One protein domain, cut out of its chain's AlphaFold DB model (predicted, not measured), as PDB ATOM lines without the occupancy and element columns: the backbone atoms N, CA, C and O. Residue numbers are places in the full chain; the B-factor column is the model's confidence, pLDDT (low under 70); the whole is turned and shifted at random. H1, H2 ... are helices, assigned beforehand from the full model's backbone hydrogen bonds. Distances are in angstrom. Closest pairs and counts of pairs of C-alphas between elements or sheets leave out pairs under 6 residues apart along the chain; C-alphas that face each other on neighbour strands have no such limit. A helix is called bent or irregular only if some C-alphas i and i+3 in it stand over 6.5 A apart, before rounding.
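This is residues 22 to 54 and 196 to 321 of the 531 residues of an uncharacterized protein of Candidatus Berkiella aquae (UniProt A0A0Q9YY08). A long helix, H5, runs through the middle of a helical body, with H6 and H7 packed along it as a three-helix bundle that runs up and down, each helix against the one before. Beyond them the hairpin of H3 and H4 makes another part of the body: H3 packs on H6, H4 meets the beginning of H5 as a V, and short H2 sits across one end of H3. H1 lies alongside H5 but is only loosely attached. The printed part has 159 residues with seven named helices, H1 to H7 in order, and no named strand; its class is all helix. It is compact and rounded, with a radius of gyration of the C-alphas of 15.6 A and spans of 46 by 37 by 35 A.

H1, residues 32 to 54, and H5, residues 253 to 276, are close but not clearly touching, with the C-alphas of Trp 44 and His 261 closest at 7.9 A; they run opposite ways at a shallow tilt of 28 degrees. H2, residues 200 to 210, touches H3, residues 214 to 230, about perpendicular at 78 degrees, H3 using residues 214 to 217 alone; the C-alphas of Thr 203 and Gly 214 are closest at 5.2 A. H3 and H4, residues 234 to 250, touch as a hairpin at a shallow tilt of 19 degrees, with Gln 228 and Gln 237 closest, 4.7 A between C-alphas. Residues 242 to 248 of H4 touch residues 253 to 259 of H5 at a steep tilt of 50 degrees; the closest C-alphas, of Gly 247 and Ala 255, are 4.3 A apart. H5 and H6, residues 281 to 297, touch as a hairpin at a shallow tilt of 34 degrees, only just short of steep, with the C-alphas of Leu 270 and Lys 287 closest at 5.8 A. H3 and H6 touch at a steep tilt of 45 degrees, the C-alphas of Thr 216 and Ile 293 closest at 6.0 A. H7, residues 305 to 321, touches H5 the same way at 16 degrees, a shallow tilt, with the C-alphas of Asn 264 and Ile 311 closest at 6.1 A. Every O i to N i+4 pair is within hydrogen-bond range in H2, H3, H5 and H7, against 17 of 19 in H1, 11 of 13 in H4 and 12 of 13 in H6.

H1 begins at C-alpha 32, (29.852, 3.472, 9.711), and is 31.2 A long; it has a kink of 33 degrees near residue 46 and is only just irregular, with C-alphas 45 and 48 6.6 A apart. H2 measures 15.2 A, H3 24.3 A and H4 22.5 A. H5 is 35.1 A long, from C-alpha 253 at (25.932, 24.736, 38.078). H6 measures 24.3 A, and H7 24.5 A, ending at C-alpha 321, (44.210, 25.732, 11.921).

The two C-alphas farthest apart, of Asp 30 and Lys 201, are 47.3 A apart. Residues 55 to 195 are not printed, and C-alphas 54 and 196 are 37.2 A apart across this cut. The links from H2 through to H6 are tight and that from H6 to H7 is short. Residues 275 to 281 stand free. The model's mean pLDDT over the printed part is 83.9; residues 24 to 54 and residue 196 are under 70.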
ATOM      1  N   TYR A  22      24.780  14.503  12.167       72.81
ATOM      2  CA  TYR A  22      24.418  13.787  13.388       72.81
ATOM      3  C   TYR A  22      22.959  13.978  13.874       72.81
ATOM      4  O   TYR A  22      22.517  13.286  14.788       72.81
ATOM      5  N   ASP A  23      22.175  14.897  13.290       71.06
ATOM      6  CA  ASP A  23      20.760  15.088  13.664       71.06
ATOM      7  C   ASP A  23      19.800  14.113  12.978       71.06
ATOM      8  O   ASP A  23      18.634  13.991  13.382       71.06
ATOM      9  N   VAL A  24      20.267  13.505  11.885       63.94
ATOM     10  CA  VAL A  24      19.474  12.648  10.995       63.94
ATOM     11  C   VAL A  24      19.613  11.171  11.376       63.94
ATOM     12  O   VAL A  24      18.875  10.344  10.848       63.94
ATOM     13  N   LEU A  25      20.498  10.860  12.327       58.12
ATOM     14  CA  LEU A  25      20.746   9.509  12.812       58.12
ATOM     15  C   LEU A  25      19.478   8.927  13.440       58.12
ATOM     16  O   LEU A  25      18.987   9.408  14.467       58.12
ATOM     17  N   SER A  26      18.942   7.889  12.802       56.06
ATOM     18  CA  SER A  26      18.047   6.939  13.452       56.06
ATOM     19  C   SER A  26      18.831   6.139  14.489       56.06
ATOM     20  O   SER A  26      20.019   5.881  14.300       56.06
ATOM     21  N   GLU A  27      18.158   5.704  15.559       53.34
ATOM     22  CA  GLU A  27      18.733   4.735  16.512       53.34
ATOM     23  C   GLU A  27      19.142   3.426  15.791       53.34
ATOM     24  O   GLU A  27      20.041   2.732  16.248       53.34
ATOM     25  N   ASP A  28      18.548   3.171  14.616       52.56
ATOM     26  CA  ASP A  28      18.755   2.011  13.743       52.56
ATOM     27  C   ASP A  28      19.647   2.304  12.503       52.56
ATOM     28  O   ASP A  28      19.486   1.659  11.470       52.56
ATOM     29  N   SER A  29      20.520   3.328  12.510       48.72
ATOM     30  CA  SER A  29      21.384   3.601  11.335       48.72
ATOM     31  C   SER A  29      22.647   2.728  11.304       48.72
ATOM     32  O   SER A  29      23.552   2.894  12.119       48.72
ATOM     33  N   ASP A  30      22.746   1.839  10.313       56.22
ATOM     34  CA  ASP A  30      23.875   0.907  10.143       56.22
ATOM     35  C   ASP A  30      25.142   1.509   9.502       56.22
ATOM     36  O   ASP A  30      26.159   0.813   9.390       56.22
ATOM     37  N   LYS A  31      25.123   2.774   9.062       55.16
ATOM     38  CA  LYS A  31      26.266   3.398   8.369       55.16
ATOM     39  C   LYS A  31      27.445   3.616   9.316       55.16
ATOM     40  O   LYS A  31      27.267   4.094  10.429       55.16
ATOM     41  N   GLU A  32      28.664   3.348   8.854       50.72
ATOM     42  CA  GLU A  32      29.852   3.472   9.711       50.72
ATOM     43  C   GLU A  32      30.150   4.925  10.118       50.72
ATOM     44  O   GLU A  32      30.444   5.179  11.281       50.72
ATOM     45  N   GLU A  33      29.940   5.887   9.211       50.69
ATOM     46  CA  GLU A  33      29.995   7.330   9.513       50.69
ATOM     47  C   GLU A  33      29.012   7.718  10.635       50.69
ATOM     48  O   GLU A  33      29.315   8.545  11.492       50.69
ATOM     49  N   ASP A  34      27.839   7.080  10.664       51.75
ATOM     50  CA  ASP A  34      26.821   7.322  11.684       51.75
ATOM     51  C   ASP A  34      27.223   6.673  13.024       51.75
ATOM     52  O   ASP A  34      26.925   7.228  14.082       51.75
ATOM     53  N   LYS A  35      27.956   5.547  13.003       51.25
ATOM     54  CA  LYS A  35      28.497   4.884  14.206       51.25
ATOM     55  C   LYS A  35      29.675   5.626  14.821       51.25
ATOM     56  O   LYS A  35      29.714   5.714  16.042       51.25
ATOM     57  N   GLU A  36      30.593   6.181  14.028       50.81
ATOM     58  CA  GLU A  36      31.665   7.052  14.541       50.81
ATOM     59  C   GLU A  36      31.064   8.264  15.262       50.81
ATOM     60  O   GLU A  36      31.407   8.568  16.401       50.81
ATOM     61  N   VAL A  37      30.058   8.887  14.648       49.00
ATOM     62  CA  VAL A  37      29.333  10.018  15.231       49.00
ATOM     63  C   VAL A  37      28.512   9.619  16.470       49.00
ATOM     64  O   VAL A  37      28.438  10.389  17.428       49.00
ATOM     65  N   ILE A  38      27.908   8.426  16.505       50.16
ATOM     66  CA  ILE A  38      27.252   7.892  17.712       50.16
ATOM     67  C   ILE A  38      28.280   7.585  18.806       50.16
ATOM     68  O   ILE A  38      28.004   7.863  19.971       50.16
ATOM     69  N   ALA A  39      29.455   7.054  18.463       53.19
ATOM     70  CA  ALA A  39      30.534   6.784  19.408       53.19
ATOM     71  C   ALA A  39      31.043   8.084  20.044       53.19
ATOM     72  O   ALA A  39      31.097   8.150  21.271       53.19
ATOM     73  N   ASP A  40      31.267   9.135  19.248       51.47
ATOM     74  CA  ASP A  40      31.537  10.494  19.731       51.47
ATOM     75  C   ASP A  40      30.434  10.957  20.702       51.47
ATOM     76  O   ASP A  40      30.712  11.321  21.842       51.47
ATOM     77  N   VAL A  41      29.158  10.904  20.296       51.28
ATOM     78  CA  VAL A  41      28.017  11.336  21.132       51.28
ATOM     79  C   VAL A  41      27.917  10.539  22.442       51.28
ATOM     80  O   VAL A  41      27.584  11.106  23.488       51.28
ATOM     81  N   LEU A  42      28.213   9.238  22.418       50.75
ATOM     82  CA  LEU A  42      28.246   8.383  23.603       50.75
ATOM     83  C   LEU A  42      29.466   8.681  24.482       50.75
ATOM     84  O   LEU A  42      29.331   8.701  25.705       50.75
ATOM     85  N   GLU A  43      30.624   8.999  23.903       55.19
ATOM     86  CA  GLU A  43      31.773   9.524  24.641       55.19
ATOM     87  C   GLU A  43      31.405  10.842  25.344       55.19
ATOM     88  O   GLU A  43      31.675  10.981  26.534       55.19
ATOM     89  N   TRP A  44      30.656  11.754  24.705       58.69
ATOM     90  CA  TRP A  44      30.165  12.979  25.364       58.69
ATOM     91  C   TRP A  44      29.213  12.691  26.540       58.69
ATOM     92  O   TRP A  44      29.118  13.487  27.479       58.69
ATOM     93  N   MET A  45      28.469  11.579  26.498       51.75
ATOM     94  CA  MET A  45      27.619  11.137  27.612       51.75
ATOM     95  C   MET A  45      28.425  10.469  28.736       51.75
ATOM     96  O   MET A  45      28.018  10.553  29.898       51.75
ATOM     97  N   ASN A  46      29.567   9.862  28.404       54.94
ATOM     98  CA  ASN A  46      30.431   9.110  29.313       54.94
ATOM     99  C   ASN A  46      31.595   9.935  29.898       54.94
ATOM    100  O   ASN A  46      32.081   9.605  30.977       54.94
ATOM    101  N   GLU A  47      32.013  11.042  29.285       56.38
ATOM    102  CA  GLU A  47      33.043  11.932  29.843       56.38
ATOM    103  C   GLU A  47      32.656  12.455  31.252       56.38
ATOM    104  O   GLU A  47      33.473  12.348  32.170       56.38
ATOM    105  N   PRO A  48      31.398  12.879  31.523       54.31
ATOM    106  CA  PRO A  48      30.952  13.221  32.877       54.31
ATOM    107  C   PRO A  48      30.838  12.019  33.829       54.31
ATOM    108  O   PRO A  48      30.717  12.218  35.037       54.31
ATOM    109  N   VAL A  49      30.817  10.785  33.308       52.22
ATOM    110  CA  VAL A  49      30.808   9.536  34.093       52.22
ATOM    111  C   VAL A  49      32.226   9.210  34.553       52.22
ATOM    112  O   VAL A  49      32.423   8.946  35.738       52.22
ATOM    113  N   ALA A  50      33.209   9.313  33.654       52.91
ATOM    114  CA  ALA A  50      34.628   9.204  33.981       52.91
ATOM    115  C   ALA A  50      35.045  10.290  34.987       52.91
ATOM    116  O   ALA A  50      35.481   9.962  36.088       52.91
ATOM    117  N   ASP A  51      34.764  11.567  34.692       54.03
ATOM    118  CA  ASP A  51      35.066  12.678  35.604       54.03
ATOM    119  C   ASP A  51      34.342  12.527  36.963       54.03
ATOM    120  O   ASP A  51      34.872  12.926  37.998       54.03
ATOM    121  N   ALA A  52      33.149  11.922  37.020       54.16
ATOM    122  CA  ALA A  52      32.469  11.640  38.287       54.16
ATOM    123  C   ALA A  52      33.149  10.531  39.111       54.16
ATOM    124  O   ALA A  52      33.213  10.651  40.337       54.16
ATOM    125  N   ILE A  53      33.644   9.479  38.453       52.84
ATOM    126  CA  ILE A  53      34.371   8.367  39.082       52.84
ATOM    127  C   ILE A  53      35.742   8.843  39.587       52.84
ATOM    128  O   ILE A  53      36.079   8.571  40.739       52.84
ATOM    129  N   ASP A  54      36.472   9.630  38.790       57.31
ATOM    130  CA  ASP A  54      37.756  10.242  39.169       57.31
ATOM    131  C   ASP A  54      37.618  11.157  40.398       57.31
ATOM    132  O   ASP A  54      38.484  11.187  41.271       57.31
ATOM    133  N   TYR A 196      12.152  32.735  23.976       63.38
ATOM    134  CA  TYR A 196      11.794  32.966  25.379       63.38
ATOM    135  C   TYR A 196      12.634  34.112  25.951       63.38
ATOM    136  O   TYR A 196      13.803  33.908  26.288       63.38
ATOM    137  N   GLU A 197      12.062  35.320  26.020       75.25
ATOM    138  CA  GLU A 197      12.813  36.511  26.404       75.25
ATOM    139  C   GLU A 197      13.269  36.342  27.848       75.25
ATOM    140  O   GLU A 197      12.483  36.366  28.800       75.25
ATOM    141  N   LEU A 198      14.570  36.101  28.012       83.75
ATOM    142  CA  LEU A 198      15.148  35.786  29.304       83.75
ATOM    143  C   LEU A 198      14.981  36.995  30.221       83.75
ATOM    144  O   LEU A 198      15.602  38.040  30.010       83.75
ATOM    145  N   SER A 199      14.138  36.846  31.248       89.69
ATOM    146  CA  SER A 199      13.791  37.954  32.140       89.69
ATOM    147  C   SER A 199      15.041  38.678  32.653       89.69
ATOM    148  O   SER A 199      16.043  38.048  33.007       89.69
ATOM    149  N   LYS A 200      14.978  40.014  32.752       91.62
ATOM    150  CA  LYS A 200      16.099  40.843  33.240       91.62
ATOM    151  C   LYS A 200      16.623  40.376  34.610       91.62
ATOM    152  O   LYS A 200      17.815  40.473  34.886       91.62
ATOM    153  N   LYS A 201      15.747  39.812  35.454       92.56
ATOM    154  CA  LYS A 201      16.100  39.223  36.757       92.56
ATOM    155  C   LYS A 201      16.934  37.942  36.617       92.56
ATOM    156  O   LYS A 201      17.925  37.790  37.324       92.56
ATOM    157  N   LEU A 202      16.565  37.044  35.700       90.38
ATOM    158  CA  LEU A 202      17.298  35.802  35.430       90.38
ATOM    159  C   LEU A 202      18.662  36.075  34.781       90.38
ATOM    160  O   LEU A 202      19.674  35.558  35.251       90.38
ATOM    161  N   THR A 203      18.704  36.925  33.751       92.94
ATOM    162  CA  THR A 203      19.962  37.302  33.083       92.94
ATOM    163  C   THR A 203      20.910  38.024  34.040       92.94
ATOM    164  O   THR A 203      22.101  37.727  34.047       92.94
ATOM    165  N   SER A 204      20.392  38.893  34.919       93.62
ATOM    166  CA  SER A 204      21.169  39.513  36.003       93.62
ATOM    167  C   SER A 204      21.698  38.483  37.012       93.62
ATOM    168  O   SER A 204      22.886  38.504  37.333       93.62
ATOM    169  N   LYS A 205      20.868  37.523  37.457       93.88
ATOM    170  CA  LYS A 205      21.289  36.440  38.368       93.88
ATOM    171  C   LYS A 205      22.426  35.604  37.770       93.88
ATOM    172  O   LYS A 205      23.405  35.340  38.462       93.88
ATOM    173  N   ILE A 206      22.314  35.210  36.501       92.38
ATOM    174  CA  ILE A 206      23.341  34.414  35.813       92.38
ATOM    175  C   ILE A 206      24.607  35.240  35.561       92.38
ATOM    176  O   ILE A 206      25.697  34.755  35.849       92.38
ATOM    177  N   LYS A 207      24.484  36.512  35.157       95.38
ATOM    178  CA  LYS A 207      25.635  37.419  35.043       95.38
ATOM    179  C   LYS A 207      26.368  37.589  36.378       95.38
ATOM    180  O   LYS A 207      27.591  37.582  36.383       95.38
ATOM    181  N   LYS A 208      25.647  37.720  37.499       95.31
ATOM    182  CA  LYS A 208      26.249  37.855  38.838       95.31
ATOM    183  C   LYS A 208      26.911  36.562  39.335       95.31
ATOM    184  O   LYS A 208      27.858  36.651  40.098       95.31
ATOM    185  N   ARG A 209      26.394  35.384  38.961       94.50
ATOM    186  CA  ARG A 209      26.889  34.080  39.447       94.50
ATOM    187  C   ARG A 209      28.002  33.474  38.589       94.50
ATOM    188  O   ARG A 209      28.813  32.727  39.121       94.50
ATOM    189  N   TYR A 210      27.985  33.739  37.284       94.25
ATOM    190  CA  TYR A 210      28.861  33.081  36.310       94.25
ATOM    191  C   TYR A 210      29.622  34.070  35.411       94.25
ATOM    192  O   TYR A 210      30.298  33.648  34.483       94.25
ATOM    193  N   GLY A 211      29.446  35.388  35.551       95.25
ATOM    194  CA  GLY A 211      29.992  36.383  34.610       95.25
ATOM    195  C   GLY A 211      29.372  36.367  33.196       95.25
ATOM    196  O   GLY A 211      29.621  37.274  32.397       95.25
ATOM    197  N   ILE A 212      28.525  35.381  32.871       95.44
ATOM    198  CA  ILE A 212      27.940  35.188  31.536       95.44
ATOM    199  C   ILE A 212      27.004  36.354  31.189       95.44
ATOM    200  O   ILE A 212      26.025  36.635  31.883       95.44
ATOM    201  N   SER A 213      27.288  37.039  30.078       95.12
ATOM    202  CA  SER A 213      26.487  38.185  29.639       95.12
ATOM    203  C   SER A 213      25.082  37.766  29.187       95.12
ATOM    204  O   SER A 213      24.896  36.697  28.607       95.12
ATOM    205  N   GLY A 214      24.092  38.650  29.355       93.06
ATOM    206  CA  GLY A 214      22.730  38.405  28.861       93.06
ATOM    207  C   GLY A 214      22.659  38.163  27.344       93.06
ATOM    208  O   GLY A 214      21.830  37.374  26.904       93.06
ATOM    209  N   LYS A 215      23.568  38.762  26.555       93.31
ATOM    210  CA  LYS A 215      23.691  38.501  25.108       93.31
ATOM    211  C   LYS A 215      24.177  37.074  24.841       93.31
ATOM    212  O   LYS A 215      23.591  36.380  24.019       93.31
ATOM    213  N   THR A 216      25.220  36.634  25.546       95.06
ATOM    214  CA  THR A 216      25.748  35.264  25.452       95.06
ATOM    215  C   THR A 216      24.674  34.249  25.841       95.06
ATOM    216  O   THR A 216      24.457  33.282  25.123       95.06
ATOM    217  N   LEU A 217      23.949  34.505  26.932       94.38
ATOM    218  CA  LEU A 217      22.899  33.614  27.418       94.38
ATOM    219  C   LEU A 217      21.700  33.528  26.456       94.38
ATOM    220  O   LEU A 217      21.151  32.446  26.262       94.38
ATOM    221  N   LEU A 218      21.322  34.646  25.820       92.69
ATOM    222  CA  LEU A 218      20.304  34.660  24.767       92.69
ATOM    223  C   LEU A 218      20.756  33.837  23.552       92.69
ATOM    224  O   LEU A 218      20.003  32.981  23.100       92.69
ATOM    225  N   MET A 219      22.003  34.018  23.094       94.12
ATOM    226  CA  MET A 219      22.584  33.205  22.016       94.12
ATOM    227  C   MET A 219      22.543  31.712  22.341       94.12
ATOM    228  O   MET A 219      22.098  30.933  21.508       94.12
ATOM    229  N   MET A 220      22.948  31.313  23.551       95.31
ATOM    230  CA  MET A 220      22.888  29.912  23.985       95.31
ATOM    231  C   MET A 220      21.448  29.375  23.987       95.31
ATOM    232  O   MET A 220      21.218  28.250  23.549       95.31
ATOM    233  N   ASN A 221      20.472  30.167  24.451       94.62
ATOM    234  CA  ASN A 221      19.063  29.762  24.472       94.62
ATOM    235  C   ASN A 221      18.472  29.600  23.073       94.62
ATOM    236  O   ASN A 221      17.791  28.606  22.841       94.62
ATOM    237  N   ASP A 222      18.702  30.564  22.180       93.50
ATOM    238  CA  ASP A 222      18.159  30.536  20.820       93.50
ATOM    239  C   ASP A 222      18.825  29.447  19.977       93.50
ATOM    240  O   ASP A 222      18.125  28.719  19.277       93.50
ATOM    241  N   TYR A 223      20.143  29.260  20.126       95.56
ATOM    242  CA  TYR A 223      20.871  28.152  19.510       95.56
ATOM    243  C   TYR A 223      20.261  26.815  19.936       95.56
ATOM    244  O   TYR A 223      19.706  26.096  19.110       95.56
ATOM    245  N   LEU A 224      20.253  26.518  21.243       94.56
ATOM    246  CA  LEU A 224      19.688  25.272  21.769       94.56
ATOM    247  C   LEU A 224      18.194  25.118  21.444       94.56
ATOM    248  O   LEU A 224      17.737  23.994  21.271       94.56
ATOM    249  N   TYR A 225      17.416  26.205  21.370       93.81
ATOM    250  CA  TYR A 225      16.007  26.156  20.961       93.81
ATOM    251  C   TYR A 225      15.880  25.707  19.506       93.81
ATOM    252  O   TYR A 225      15.064  24.836  19.214       93.81
ATOM    253  N   ASN A 226      16.690  26.259  18.603       93.94
ATOM    254  CA  ASN A 226      16.681  25.866  17.201       93.94
ATOM    255  C   ASN A 226      17.174  24.416  17.039       93.94
ATOM    256  O   ASN A 226      16.475  23.631  16.398       93.94
ATOM    257  N   ARG A 227      18.261  23.999  17.708       93.12
ATOM    258  CA  ARG A 227      18.704  22.587  17.715       93.12
ATOM    259  C   ARG A 227      17.580  21.649  18.204       93.12
ATOM    260  O   ARG A 227      17.282  20.656  17.553       93.12
ATOM    261  N   GLN A 228      16.868  22.019  19.279       92.56
ATOM    262  CA  GLN A 228      15.728  21.267  19.844       92.56
ATOM    263  C   GLN A 228      14.539  21.080  18.885       92.56
ATOM    264  O   GLN A 228      13.770  20.145  19.087       92.56
ATOM    265  N   HIS A 229      14.352  21.950  17.890       90.94
ATOM    266  CA  HIS A 229      13.218  21.864  16.958       90.94
ATOM    267  C   HIS A 229      13.584  21.309  15.579       90.94
ATOM    268  O   HIS A 229      12.684  20.874  14.867       90.94
ATOM    269  N   ASN A 230      14.869  21.304  15.209       88.81
ATOM    270  CA  ASN A 230      15.326  20.771  13.922       88.81
ATOM    271  C   ASN A 230      15.897  19.344  14.027       88.81
ATOM    272  O   ASN A 230      15.850  18.611  13.041       88.81
ATOM    273  N   VAL A 231      16.378  18.911  15.203       86.94
ATOM    274  CA  VAL A 231      16.811  17.516  15.402       86.94
ATOM    275  C   VAL A 231      15.618  16.555  15.391       86.94
ATOM    276  O   VAL A 231      14.604  16.795  16.058       86.94
ATOM    277  N   LYS A 232      15.743  15.438  14.664       86.06
ATOM    278  CA  LYS A 232      14.696  14.405  14.601       86.06
ATOM    279  C   LYS A 232      14.696  13.506  15.839       86.06
ATOM    280  O   LYS A 232      13.624  13.169  16.334       86.06
ATOM    281  N   SER A 233      15.878  13.165  16.367       80.75
ATOM    282  CA  SER A 233      16.037  12.288  17.537       80.75
ATOM    283  C   SER A 233      15.343  12.847  18.797       80.75
ATOM    284  O   SER A 233      15.756  13.894  19.318       80.75
ATOM    285  N   PRO A 234      14.330  12.153  19.362       81.00
ATOM    286  CA  PRO A 234      13.653  12.580  20.588       81.00
ATOM    287  C   PRO A 234      14.582  12.651  21.808       81.00
ATOM    288  O   PRO A 234      14.323  13.426  22.734       81.00
ATOM    289  N   LEU A 235      15.664  11.864  21.822       76.19
ATOM    290  CA  LEU A 235      16.678  11.883  22.875       76.19
ATOM    291  C   LEU A 235      17.459  13.204  22.851       76.19
ATOM    292  O   LEU A 235      17.513  13.898  23.872       76.19
ATOM    293  N   CYS A 236      17.931  13.631  21.678       81.94
ATOM    294  CA  CYS A 236      18.574  14.934  21.493       81.94
ATOM    295  C   CYS A 236      17.620  16.092  21.843       81.94
ATOM    296  O   CYS A 236      17.998  17.010  22.574       81.94
ATOM    297  N   GLN A 237      16.342  16.021  21.442       87.00
ATOM    298  CA  GLN A 237      15.337  17.019  21.844       87.00
ATOM    299  C   GLN A 237      15.171  17.113  23.371       87.00
ATOM    300  O   GLN A 237      15.071  18.216  23.920       87.00
ATOM    301  N   ARG A 238      15.141  15.973  24.082       84.31
ATOM    302  CA  ARG A 238      15.094  15.933  25.556       84.31
ATOM    303  C   ARG A 238      16.365  16.537  26.165       84.31
ATOM    304  O   ARG A 238      16.250  17.321  27.109       84.31
ATOM    305  N   TYR A 239      17.540  16.234  25.610       85.81
ATOM    306  CA  TYR A 239      18.828  16.764  26.061       85.81
ATOM    307  C   TYR A 239      18.915  18.291  25.914       85.81
ATOM    308  O   TYR A 239      19.106  18.993  26.909       85.81
ATOM    309  N   TYR A 240      18.645  18.837  24.723       91.94
ATOM    310  CA  TYR A 240      18.646  20.288  24.492       91.94
ATOM    311  C   TYR A 240      17.618  21.017  25.373       91.94
ATOM    312  O   TYR A 240      17.913  22.066  25.954       91.94
ATOM    313  N   ARG A 241      16.425  20.434  25.567       92.69
ATOM    314  CA  ARG A 241      15.409  20.961  26.494       92.69
ATOM    315  C   ARG A 241      15.899  20.970  27.947       92.69
ATOM    316  O   ARG A 241      15.597  21.910  28.684       92.69
ATOM    317  N   MET A 242      16.651  19.951  28.364       92.00
ATOM    318  CA  MET A 242      17.235  19.837  29.703       92.00
ATOM    319  C   MET A 242      18.341  20.878  29.933       92.00
ATOM    320  O   MET A 242      18.278  21.590  30.940       92.00
ATOM    321  N   LEU A 243      19.257  21.063  28.974       91.94
ATOM    322  CA  LEU A 243      20.274  22.125  29.007       91.94
ATOM    323  C   LEU A 243      19.636  23.516  29.144       91.94
ATOM    324  O   LEU A 243      19.992  24.286  30.036       91.94
ATOM    325  N   ARG A 244      18.610  23.822  28.338       94.12
ATOM    326  CA  ARG A 244      17.879  25.100  28.419       94.12
ATOM    327  C   ARG A 244      17.148  25.277  29.754       94.12
ATOM    328  O   ARG A 244      17.272  26.321  30.393       94.12
ATOM    329  N   LYS A 245      16.390  24.272  30.202       92.38
ATOM    330  CA  LYS A 245      15.572  24.366  31.425       92.38
ATOM    331  C   LYS A 245      16.419  24.433  32.697       92.38
ATOM    332  O   LYS A 245      16.095  25.195  33.604       92.38
ATOM    333  N   ASN A 246      17.489  23.651  32.796       90.31
ATOM    334  CA  ASN A 246      18.315  23.620  34.003       90.31
ATOM    335  C   ASN A 246      19.445  24.659  33.944       90.31
ATOM    336  O   ASN A 246      19.589  25.457  34.869       90.31
ATOM    337  N   GLY A 247      20.182  24.721  32.837       89.06
ATOM    338  CA  GLY A 247      21.304  25.642  32.678       89.06
ATOM    339  C   GLY A 247      20.841  27.091  32.578       89.06
ATOM    340  O   GLY A 247      21.234  27.928  33.385       89.06
ATOM    341  N   ILE A 248      19.943  27.387  31.637       90.00
ATOM    342  CA  ILE A 248      19.544  28.772  31.346       90.00
ATOM    343  C   ILE A 248      18.411  29.256  32.255       90.00
ATOM    344  O   ILE A 248      18.514  30.341  32.818       90.00
ATOM    345  N   GLN A 249      17.327  28.490  32.424       88.38
ATOM    346  CA  GLN A 249      16.153  28.979  33.170       88.38
ATOM    347  C   GLN A 249      16.319  28.920  34.698       88.38
ATOM    348  O   GLN A 249      15.803  29.795  35.394       88.38
ATOM    349  N   LYS A 250      17.040  27.926  35.238       89.69
ATOM    350  CA  LYS A 250      17.314  27.831  36.689       89.69
ATOM    351  C   LYS A 250      18.659  28.453  37.091       89.69
ATOM    352  O   LYS A 250      18.776  28.948  38.221       89.69
ATOM    353  N   GLY A 251      19.644  28.464  36.187       88.81
ATOM    354  CA  GLY A 251      21.026  28.819  36.515       88.81
ATOM    355  C   GLY A 251      21.644  27.774  37.440       88.81
ATOM    356  O   GLY A 251      22.100  28.129  38.527       88.81
ATOM    357  N   ASP A 252      21.536  26.499  37.063       90.31
ATOM    358  CA  ASP A 252      22.132  25.363  37.769       90.31
ATOM    359  C   ASP A 252      23.604  25.155  37.363       90.31
ATOM    360  O   ASP A 252      23.926  25.234  36.179       90.31
ATOM    361  N   ASN A 253      24.489  24.871  38.329       88.00
ATOM    362  CA  ASN A 253      25.932  24.736  38.078       88.00
ATOM    363  C   ASN A 253      26.238  23.583  37.113       88.00
ATOM    364  O   ASN A 253      26.916  23.789  36.111       88.00
ATOM    365  N   VAL A 254      25.699  22.394  37.394       85.69
ATOM    366  CA  VAL A 254      25.985  21.173  36.626       85.69
ATOM    367  C   VAL A 254      25.445  21.304  35.203       85.69
ATOM    368  O   VAL A 254      26.077  20.874  34.243       85.69
ATOM    369  N   ALA A 255      24.288  21.942  35.023       87.31
ATOM    370  CA  ALA A 255      23.754  22.201  33.692       87.31
ATOM    371  C   ALA A 255      24.498  23.318  32.924       87.31
ATOM    372  O   ALA A 255      24.543  23.265  31.697       87.31
ATOM    373  N   ILE A 256      25.094  24.307  33.605       90.44
ATOM    374  CA  ILE A 256      25.990  25.308  32.985       90.44
ATOM    375  C   ILE A 256      27.282  24.643  32.493       90.44
ATOM    376  O   ILE A 256      27.691  24.877  31.358       90.44
ATOM    377  N   GLU A 257      27.870  23.763  33.302       90.62
ATOM    378  CA  GLU A 257      29.019  22.935  32.929       90.62
ATOM    379  C   GLU A 257      28.694  22.028  31.732       90.62
ATOM    380  O   GLU A 257      29.373  22.101  30.711       90.62
ATOM    381  N   LYS A 258      27.585  21.275  31.767       89.00
ATOM    382  CA  LYS A 258      27.148  20.442  30.628       89.00
ATOM    383  C   LYS A 258      26.892  21.241  29.346       89.00
ATOM    384  O   LYS A 258      27.174  20.743  28.259       89.00
ATOM    385  N   MET A 259      26.411  22.486  29.439       92.81
ATOM    386  CA  MET A 259      26.342  23.374  28.267       92.81
ATOM    387  C   MET A 259      27.731  23.748  27.742       92.81
ATOM    388  O   MET A 259      27.894  23.885  26.534       92.81
ATOM    389  N   ALA A 260      28.723  23.910  28.616       93.44
ATOM    390  CA  ALA A 260      30.092  24.219  28.225       93.44
ATOM    391  C   ALA A 260      30.768  23.047  27.499       93.44
ATOM    392  O   ALA A 260      31.364  23.277  26.451       93.44
ATOM    393  N   HIS A 261      30.588  21.808  27.975       90.12
ATOM    394  CA  HIS A 261      30.986  20.608  27.224       90.12
ATOM    395  C   HIS A 261      30.250  20.544  25.878       90.12
ATOM    396  O   HIS A 261      30.894  20.496  24.834       90.12
ATOM    397  N   TYR A 262      28.915  20.670  25.866       94.00
ATOM    398  CA  TYR A 262      28.129  20.652  24.624       94.00
ATOM    399  C   TYR A 262      28.629  21.659  23.572       94.00
ATOM    400  O   TYR A 262      28.899  21.269  22.440       94.00
ATOM    401  N   PHE A 263      28.805  22.936  23.928       95.94
ATOM    402  CA  PHE A 263      29.295  23.932  22.969       95.94
ATOM    403  C   PHE A 263      30.772  23.719  22.582       95.94
ATOM    404  O   PHE A 263      31.175  24.168  21.510       95.94
ATOM    405  N   ASN A 264      31.570  23.018  23.398       93.31
ATOM    406  CA  ASN A 264      32.927  22.605  23.032       93.31
ATOM    407  C   ASN A 264      32.912  21.551  21.913       93.31
ATOM    408  O   ASN A 264      33.619  21.705  20.920       93.31
ATOM    409  N   HIS A 265      32.065  20.526  22.037       88.25
ATOM    410  CA  HIS A 265      31.907  19.491  21.008       88.25
ATOM    411  C   HIS A 265      31.216  20.028  19.748       88.25
ATOM    412  O   HIS A 265      31.711  19.800  18.648       88.25
ATOM    413  N   GLU A 266      30.155  20.835  19.889       94.06
ATOM    414  CA  GLU A 266      29.501  21.516  18.758       94.06
ATOM    415  C   GLU A 266      30.512  22.335  17.945       94.06
ATOM    416  O   GLU A 266      30.453  22.349  16.719       94.06
ATOM    417  N   LEU A 267      31.480  22.984  18.605       94.81
ATOM    418  CA  LEU A 267      32.536  23.736  17.931       94.81
ATOM    419  C   LEU A 267      33.514  22.839  17.150       94.81
ATOM    420  O   LEU A 267      33.939  23.231  16.061       94.81
ATOM    421  N   LYS A 268      33.869  21.663  17.688       90.12
ATOM    422  CA  LYS A 268      34.713  20.676  16.993       90.12
ATOM    423  C   LYS A 268      33.991  20.107  15.770       90.12
ATOM    424  O   LYS A 268      34.546  20.143  14.676       90.12
ATOM    425  N   LEU A 269      32.729  19.699  15.917       88.31
ATOM    426  CA  LEU A 269      31.925  19.202  14.797       88.31
ATOM    427  C   LEU A 269      31.670  20.272  13.731       88.31
ATOM    428  O   LEU A 269      31.843  19.999  12.551       88.31
ATOM    429  N   LEU A 270      31.370  21.513  14.122       91.44
ATOM    430  CA  LEU A 270      31.285  22.642  13.187       91.44
ATOM    431  C   LEU A 270      32.605  22.930  12.469       91.44
ATOM    432  O   LEU A 270      32.594  23.544  11.405       91.44
ATOM    433  N   ALA A 271      33.752  22.561  13.047       91.19
ATOM    434  CA  ALA A 271      35.013  22.623  12.327       91.19
ATOM    435  C   ALA A 271      35.090  21.519  11.269       91.19
ATOM    436  O   ALA A 271      35.339  21.857  10.122       91.19
ATOM    437  N   LEU A 272      34.783  20.267  11.619       86.69
ATOM    438  CA  LEU A 272      34.792  19.134  10.685       86.69
ATOM    439  C   LEU A 272      33.769  19.281   9.543       86.69
ATOM    440  O   LEU A 272      34.118  19.069   8.386       86.69
ATOM    441  N   GLU A 273      32.533  19.711   9.829       88.94
ATOM    442  CA  GLU A 273      31.518  19.949   8.790       88.94
ATOM    443  C   GLU A 273      31.947  21.058   7.809       88.94
ATOM    444  O   GLU A 273      31.670  20.949   6.620       88.94
ATOM    445  N   LEU A 274      32.663  22.093   8.274       91.31
ATOM    446  CA  LEU A 274      33.210  23.157   7.412       91.31
ATOM    447  C   LEU A 274      34.523  22.789   6.722       91.31
ATOM    448  O   LEU A 274      34.823  23.368   5.685       91.31
ATOM    449  N   ASP A 275      35.307  21.869   7.277       88.00
ATOM    450  CA  ASP A 275      36.470  21.317   6.581       88.00
ATOM    451  C   ASP A 275      35.987  20.444   5.386       88.00
ATOM    452  O   ASP A 275      36.687  20.343   4.381       88.00
ATOM    453  N   ALA A 276      34.762  19.890   5.451       85.06
ATOM    454  CA  ALA A 276      34.105  19.142   4.368       85.06
ATOM    455  C   ALA A 276      33.231  19.988   3.408       85.06
ATOM    456  O   ALA A 276      33.070  19.606   2.250       85.06
ATOM    457  N   ASP A 277      32.647  21.101   3.866       91.31
ATOM    458  CA  ASP A 277      31.807  22.018   3.070       91.31
ATOM    459  C   ASP A 277      32.129  23.495   3.413       91.31
ATOM    460  O   ASP A 277      31.393  24.139   4.172       91.31
ATOM    461  N   PRO A 278      33.260  24.050   2.920       92.62
ATOM    462  CA  PRO A 278      33.787  25.345   3.377       92.62
ATOM    463  C   PRO A 278      32.901  26.556   3.062       92.62
ATOM    464  O   PRO A 278      32.884  27.535   3.822       92.62
ATOM    465  N   ASP A 279      32.159  26.496   1.956       94.38
ATOM    466  CA  ASP A 279      31.348  27.602   1.430       94.38
ATOM    467  C   ASP A 279      29.965  27.708   2.093       94.38
ATOM    468  O   ASP A 279      29.200  28.641   1.838       94.38
ATOM    469  N   ASN A 280      29.642  26.794   3.011       93.06
ATOM    470  CA  ASN A 280      28.356  26.757   3.690       93.06
ATOM    471  C   ASN A 280      28.186  27.911   4.692       93.06
ATOM    472  O   ASN A 280      28.556  27.829   5.871       93.06
ATOM    473  N   GLU A 281      27.575  29.004   4.233       94.19
ATOM    474  CA  GLU A 281      27.347  30.215   5.030       94.19
ATOM    475  C   GLU A 281      26.658  29.939   6.378       94.19
ATOM    476  O   GLU A 281      26.989  30.579   7.380       94.19
ATOM    477  N   ALA A 282      25.727  28.979   6.430       92.00
ATOM    478  CA  ALA A 282      24.992  28.640   7.647       92.00
ATOM    479  C   ALA A 282      25.897  27.968   8.691       92.00
ATOM    480  O   ALA A 282      25.894  28.375   9.858       92.00
ATOM    481  N   LEU A 283      26.730  27.008   8.270       93.00
ATOM    482  CA  LEU A 283      27.760  26.427   9.135       93.00
ATOM    483  C   LEU A 283      28.760  27.496   9.596       93.00
ATOM    484  O   LEU A 283      29.149  27.526  10.767       93.00
ATOM    485  N   GLN A 284      29.147  28.426   8.715       94.56
ATOM    486  CA  GLN A 284      30.043  29.522   9.084       94.56
ATOM    487  C   GLN A 284      29.426  30.478  10.116       94.56
ATOM    488  O   GLN A 284      30.134  30.909  11.032       94.56
ATOM    489  N   GLU A 285      28.148  30.856   9.985       94.12
ATOM    490  CA  GLU A 285      27.442  31.670  10.991       94.12
ATOM    491  C   GLU A 285      27.390  30.949  12.344       94.12
ATOM    492  O   GLU A 285      27.707  31.558  13.372       94.12
ATOM    493  N   ASP A 286      27.091  29.648  12.343       95.12
ATOM    494  CA  ASP A 286      27.069  28.826  13.552       95.12
ATOM    495  C   ASP A 286      28.456  28.710  14.198       95.12
ATOM    496  O   ASP A 286      28.584  28.997  15.389       95.12
ATOM    497  N   LYS A 287      29.523  28.414  13.441       95.69
ATOM    498  CA  LYS A 287      30.906  28.377  13.965       95.69
ATOM    499  C   LYS A 287      31.304  29.727  14.562       95.69
ATOM    500  O   LYS A 287      31.868  29.774  15.655       95.69
ATOM    501  N   LYS A 288      30.951  30.848  13.913       95.56
ATOM    502  CA  LYS A 288      31.180  32.211  14.440       95.56
ATOM    503  C   LYS A 288      30.406  32.454  15.749       95.56
ATOM    504  O   LYS A 288      30.947  33.087  16.662       95.56
ATOM    505  N   ALA A 289      29.173  31.959  15.866       95.69
ATOM    506  CA  ALA A 289      28.345  32.100  17.062       95.69
ATOM    507  C   ALA A 289      28.817  31.218  18.228       95.69
ATOM    508  O   ALA A 289      28.945  31.714  19.351       95.69
ATOM    509  N   VAL A 290      29.142  29.949  17.972       96.44
ATOM    510  CA  VAL A 290      29.661  29.023  18.985       96.44
ATOM    511  C   VAL A 290      31.043  29.481  19.464       96.44
ATOM    512  O   VAL A 290      31.241  29.599  20.671       96.44
ATOM    513  N   LEU A 291      31.955  29.909  18.578       96.44
ATOM    514  CA  LEU A 291      33.226  30.549  18.978       96.44
ATOM    515  C   LEU A 291      33.017  31.753  19.908       96.44
ATOM    516  O   LEU A 291      33.789  31.962  20.848       96.44
ATOM    517  N   TYR A 292      31.986  32.569  19.661       96.25
ATOM    518  CA  TYR A 292      31.647  33.684  20.544       96.25
ATOM    519  C   TYR A 292      31.160  33.192  21.914       96.25
ATOM    520  O   TYR A 292      31.598  33.739  22.928       96.25
ATOM    521  N   ILE A 293      30.314  32.157  21.966       96.56
ATOM    522  CA  ILE A 293      29.855  31.526  23.214       96.56
ATOM    523  C   ILE A 293      31.050  30.963  24.003       96.56
ATOM    524  O   ILE A 293      31.250  31.363  25.152       96.56
ATOM    525  N   MET A 294      31.904  30.145  23.382       97.00
ATOM    526  CA  MET A 294      33.057  29.505  24.037       97.00
ATOM    527  C   MET A 294      34.032  30.511  24.654       97.00
ATOM    528  O   MET A 294      34.438  30.359  25.804       97.00
ATOM    529  N   ARG A 295      34.328  31.613  23.953       96.56
ATOM    530  CA  ARG A 295      35.185  32.704  24.466       96.56
ATOM    531  C   ARG A 295      34.610  33.453  25.676       96.56
ATOM    532  O   ARG A 295      35.352  34.190  26.327       96.56
ATOM    533  N   HIS A 296      33.315  33.307  25.960       96.25
ATOM    534  CA  HIS A 296      32.684  33.822  27.178       96.25
ATOM    535  C   HIS A 296      32.572  32.736  28.253       96.25
ATOM    536  O   HIS A 296      32.797  33.045  29.418       96.25
ATOM    537  N   LEU A 297      32.296  31.480  27.882       95.00
ATOM    538  CA  LEU A 297      32.261  30.353  28.822       95.00
ATOM    539  C   LEU A 297      33.638  30.070  29.440       95.00
ATOM    540  O   LEU A 297      33.726  29.883  30.645       95.00
ATOM    541  N   VAL A 298      34.738  30.165  28.683       96.44
ATOM    542  CA  VAL A 298      36.100  30.007  29.242       96.44
ATOM    543  C   VAL A 298      36.427  31.032  30.345       96.44
ATOM    544  O   VAL A 298      37.271  30.789  31.204       96.44
ATOM    545  N   LYS A 299      35.727  32.174  30.347       96.44
ATOM    546  CA  LYS A 299      35.853  33.254  31.340       96.44
ATOM    547  C   LYS A 299      34.761  33.216  32.411       96.44
ATOM    548  O   LYS A 299      34.718  34.115  33.245       96.44
ATOM    549  N   ALA A 300      33.856  32.241  32.357       94.69
ATOM    550  CA  ALA A 300      32.734  32.171  33.270       94.69
ATOM    551  C   ALA A 300      33.181  31.659  34.645       94.69
ATOM    552  O   ALA A 300      33.829  30.617  34.770       94.69
ATOM    553  N   GLU A 301      32.791  32.387  35.685       92.31
ATOM    554  CA  GLU A 301      32.877  31.914  37.066       92.31
ATOM    555  C   GLU A 301      31.990  30.669  37.225       92.31
ATOM    556  O   GLU A 301      30.972  30.539  36.552       92.31
ATOM    557  N   GLY A 302      32.370  29.725  38.087       87.25
ATOM    558  CA  GLY A 302      31.578  28.513  38.338       87.25
ATOM    559  C   GLY A 302      31.684  27.393  37.292       87.25
ATOM    560  O   GLY A 302      31.051  26.360  37.495       87.25
ATOM    561  N   ILE A 303      32.485  27.544  36.229       91.94
ATOM    562  CA  ILE A 303      32.904  26.417  35.373       91.94
ATOM    563  C   ILE A 303      34.224  25.831  35.918       91.94
ATOM    564  O   ILE A 303      35.166  26.603  36.161       91.94
ATOM    565  N   PRO A 304      34.336  24.499  36.115       93.12
ATOM    566  CA  PRO A 304      35.550  23.867  36.632       93.12
ATOM    567  C   PRO A 304      36.808  24.191  35.820       93.12
ATOM    568  O   PRO A 304      36.746  24.473  34.622       93.12
ATOM    569  N   ALA A 305      37.970  24.157  36.480       94.25
ATOM    570  CA  ALA A 305      39.249  24.466  35.839       94.25
ATOM    571  C   ALA A 305      39.550  23.510  34.667       94.25
ATOM    572  O   ALA A 305      39.820  23.995  33.573       94.25
ATOM    573  N   LYS A 306      39.372  22.192  34.864       91.62
ATOM    574  CA  LYS A 306      39.525  21.143  33.833       91.62
ATOM    575  C   LYS A 306      38.678  21.438  32.585       91.62
ATOM    576  O   LYS A 306      39.184  21.425  31.468       91.62
ATOM    577  N   THR A 307      37.405  21.798  32.764       90.88
ATOM    578  CA  THR A 307      36.510  22.179  31.658       90.88
ATOM    579  C   THR A 307      36.968  23.466  30.966       90.88
ATOM    580  O   THR A 307      36.989  23.522  29.740       90.88
ATOM    581  N   ARG A 308      37.380  24.504  31.713       95.06
ATOM    582  CA  ARG A 308      37.916  25.745  31.115       95.06
ATOM    583  C   ARG A 308      39.202  25.495  30.323       95.06
ATOM    584  O   ARG A 308      39.372  26.092  29.263       95.06
ATOM    585  N   GLU A 309      40.061  24.597  30.787       93.88
ATOM    586  CA  GLU A 309      41.275  24.191  30.081       93.88
ATOM    587  C   GLU A 309      40.956  23.473  28.761       93.88
ATOM    588  O   GLU A 309      41.415  23.927  27.714       93.88
ATOM    589  N   LYS A 310      40.079  22.455  28.774       91.94
ATOM    590  CA  LYS A 310      39.596  21.761  27.557       91.94
ATOM    591  C   LYS A 310      39.006  22.732  26.521       91.94
ATOM    592  O   LYS A 310      39.248  22.607  25.316       91.94
ATOM    593  N   ILE A 311      38.267  23.745  26.984       93.38
ATOM    594  CA  ILE A 311      37.738  24.818  26.129       93.38
ATOM    595  C   ILE A 311      38.866  25.668  25.537       93.38
ATOM    596  O   ILE A 311      38.836  25.999  24.352       93.38
ATOM    597  N   GLN A 312      39.858  26.044  26.346       97.19
ATOM    598  CA  GLN A 312      40.977  26.859  25.885       97.19
ATOM    599  C   GLN A 312      41.864  26.100  24.886       97.19
ATOM    600  O   GLN A 312      42.279  26.694  23.895       97.19
ATOM    601  N   GLN A 313      42.089  24.798  25.093       94.69
ATOM    602  CA  GLN A 313      42.774  23.907  24.149       94.69
ATOM    603  C   GLN A 313      42.045  23.887  22.794       94.69
ATOM    604  O   GLN A 313      42.624  24.293  21.787       94.69
ATOM    605  N   THR A 314      40.741  23.587  22.787       92.81
ATOM    606  CA  THR A 314      39.903  23.578  21.568       92.81
ATOM    607  C   THR A 314      39.908  24.937  20.844       92.81
ATOM    608  O   THR A 314      39.986  25.011  19.616       92.81
ATOM    609  N   LEU A 315      39.858  26.048  21.592       95.62
ATOM    610  CA  LEU A 315      39.954  27.397  21.023       95.62
ATOM    611  C   LEU A 315      41.324  27.673  20.382       95.62
ATOM    612  O   LEU A 315      41.365  28.340  19.346       95.62
ATOM    613  N   ASN A 316      42.410  27.167  20.974       95.31
ATOM    614  CA  ASN A 316      43.777  27.322  20.474       95.31
ATOM    615  C   ASN A 316      44.032  26.463  19.220       95.31
ATOM    616  O   ASN A 316      44.640  26.942  18.263       95.31
ATOM    617  N   GLU A 317      43.545  25.219  19.198       92.38
ATOM    618  CA  GLU A 317      43.593  24.316  18.036       92.38
ATOM    619  C   GLU A 317      42.924  24.958  16.813       92.38
ATOM    620  O   GLU A 317      43.514  25.054  15.734       92.38
ATOM    621  N   ILE A 318      41.712  25.489  16.998       91.69
ATOM    622  CA  ILE A 318      40.928  26.100  15.918       91.69
ATOM    623  C   ILE A 318      41.504  27.454  15.475       91.69
ATOM    624  O   ILE A 318      41.336  27.823  14.311       91.69
ATOM    625  N   SER A 319      42.208  28.197  16.341       92.06
ATOM    626  CA  SER A 319      42.977  29.364  15.881       92.06
ATOM    627  C   SER A 319      44.211  28.963  15.076       92.06
ATOM    628  O   SER A 319      44.414  29.536  14.009       92.06
ATOM    629  N   LYS A 320      44.973  27.947  15.512       92.25
ATOM    630  CA  LYS A 320      46.160  27.455  14.789       92.25
ATOM    631  C   LYS A 320      45.808  26.960  13.384       92.25
ATOM    632  O   LYS A 320      46.448  27.381  12.424       92.25
ATOM    633  N   LYS A 321      44.731  26.172  13.235       86.88
ATOM    634  CA  LYS A 321      44.210  25.732  11.921       86.88
ATOM    635  C   LYS A 321      43.927  26.888  10.946       86.88
ATOM    636  O   LYS A 321      43.927  26.667   9.744       86.88
TER     637      LYS A 321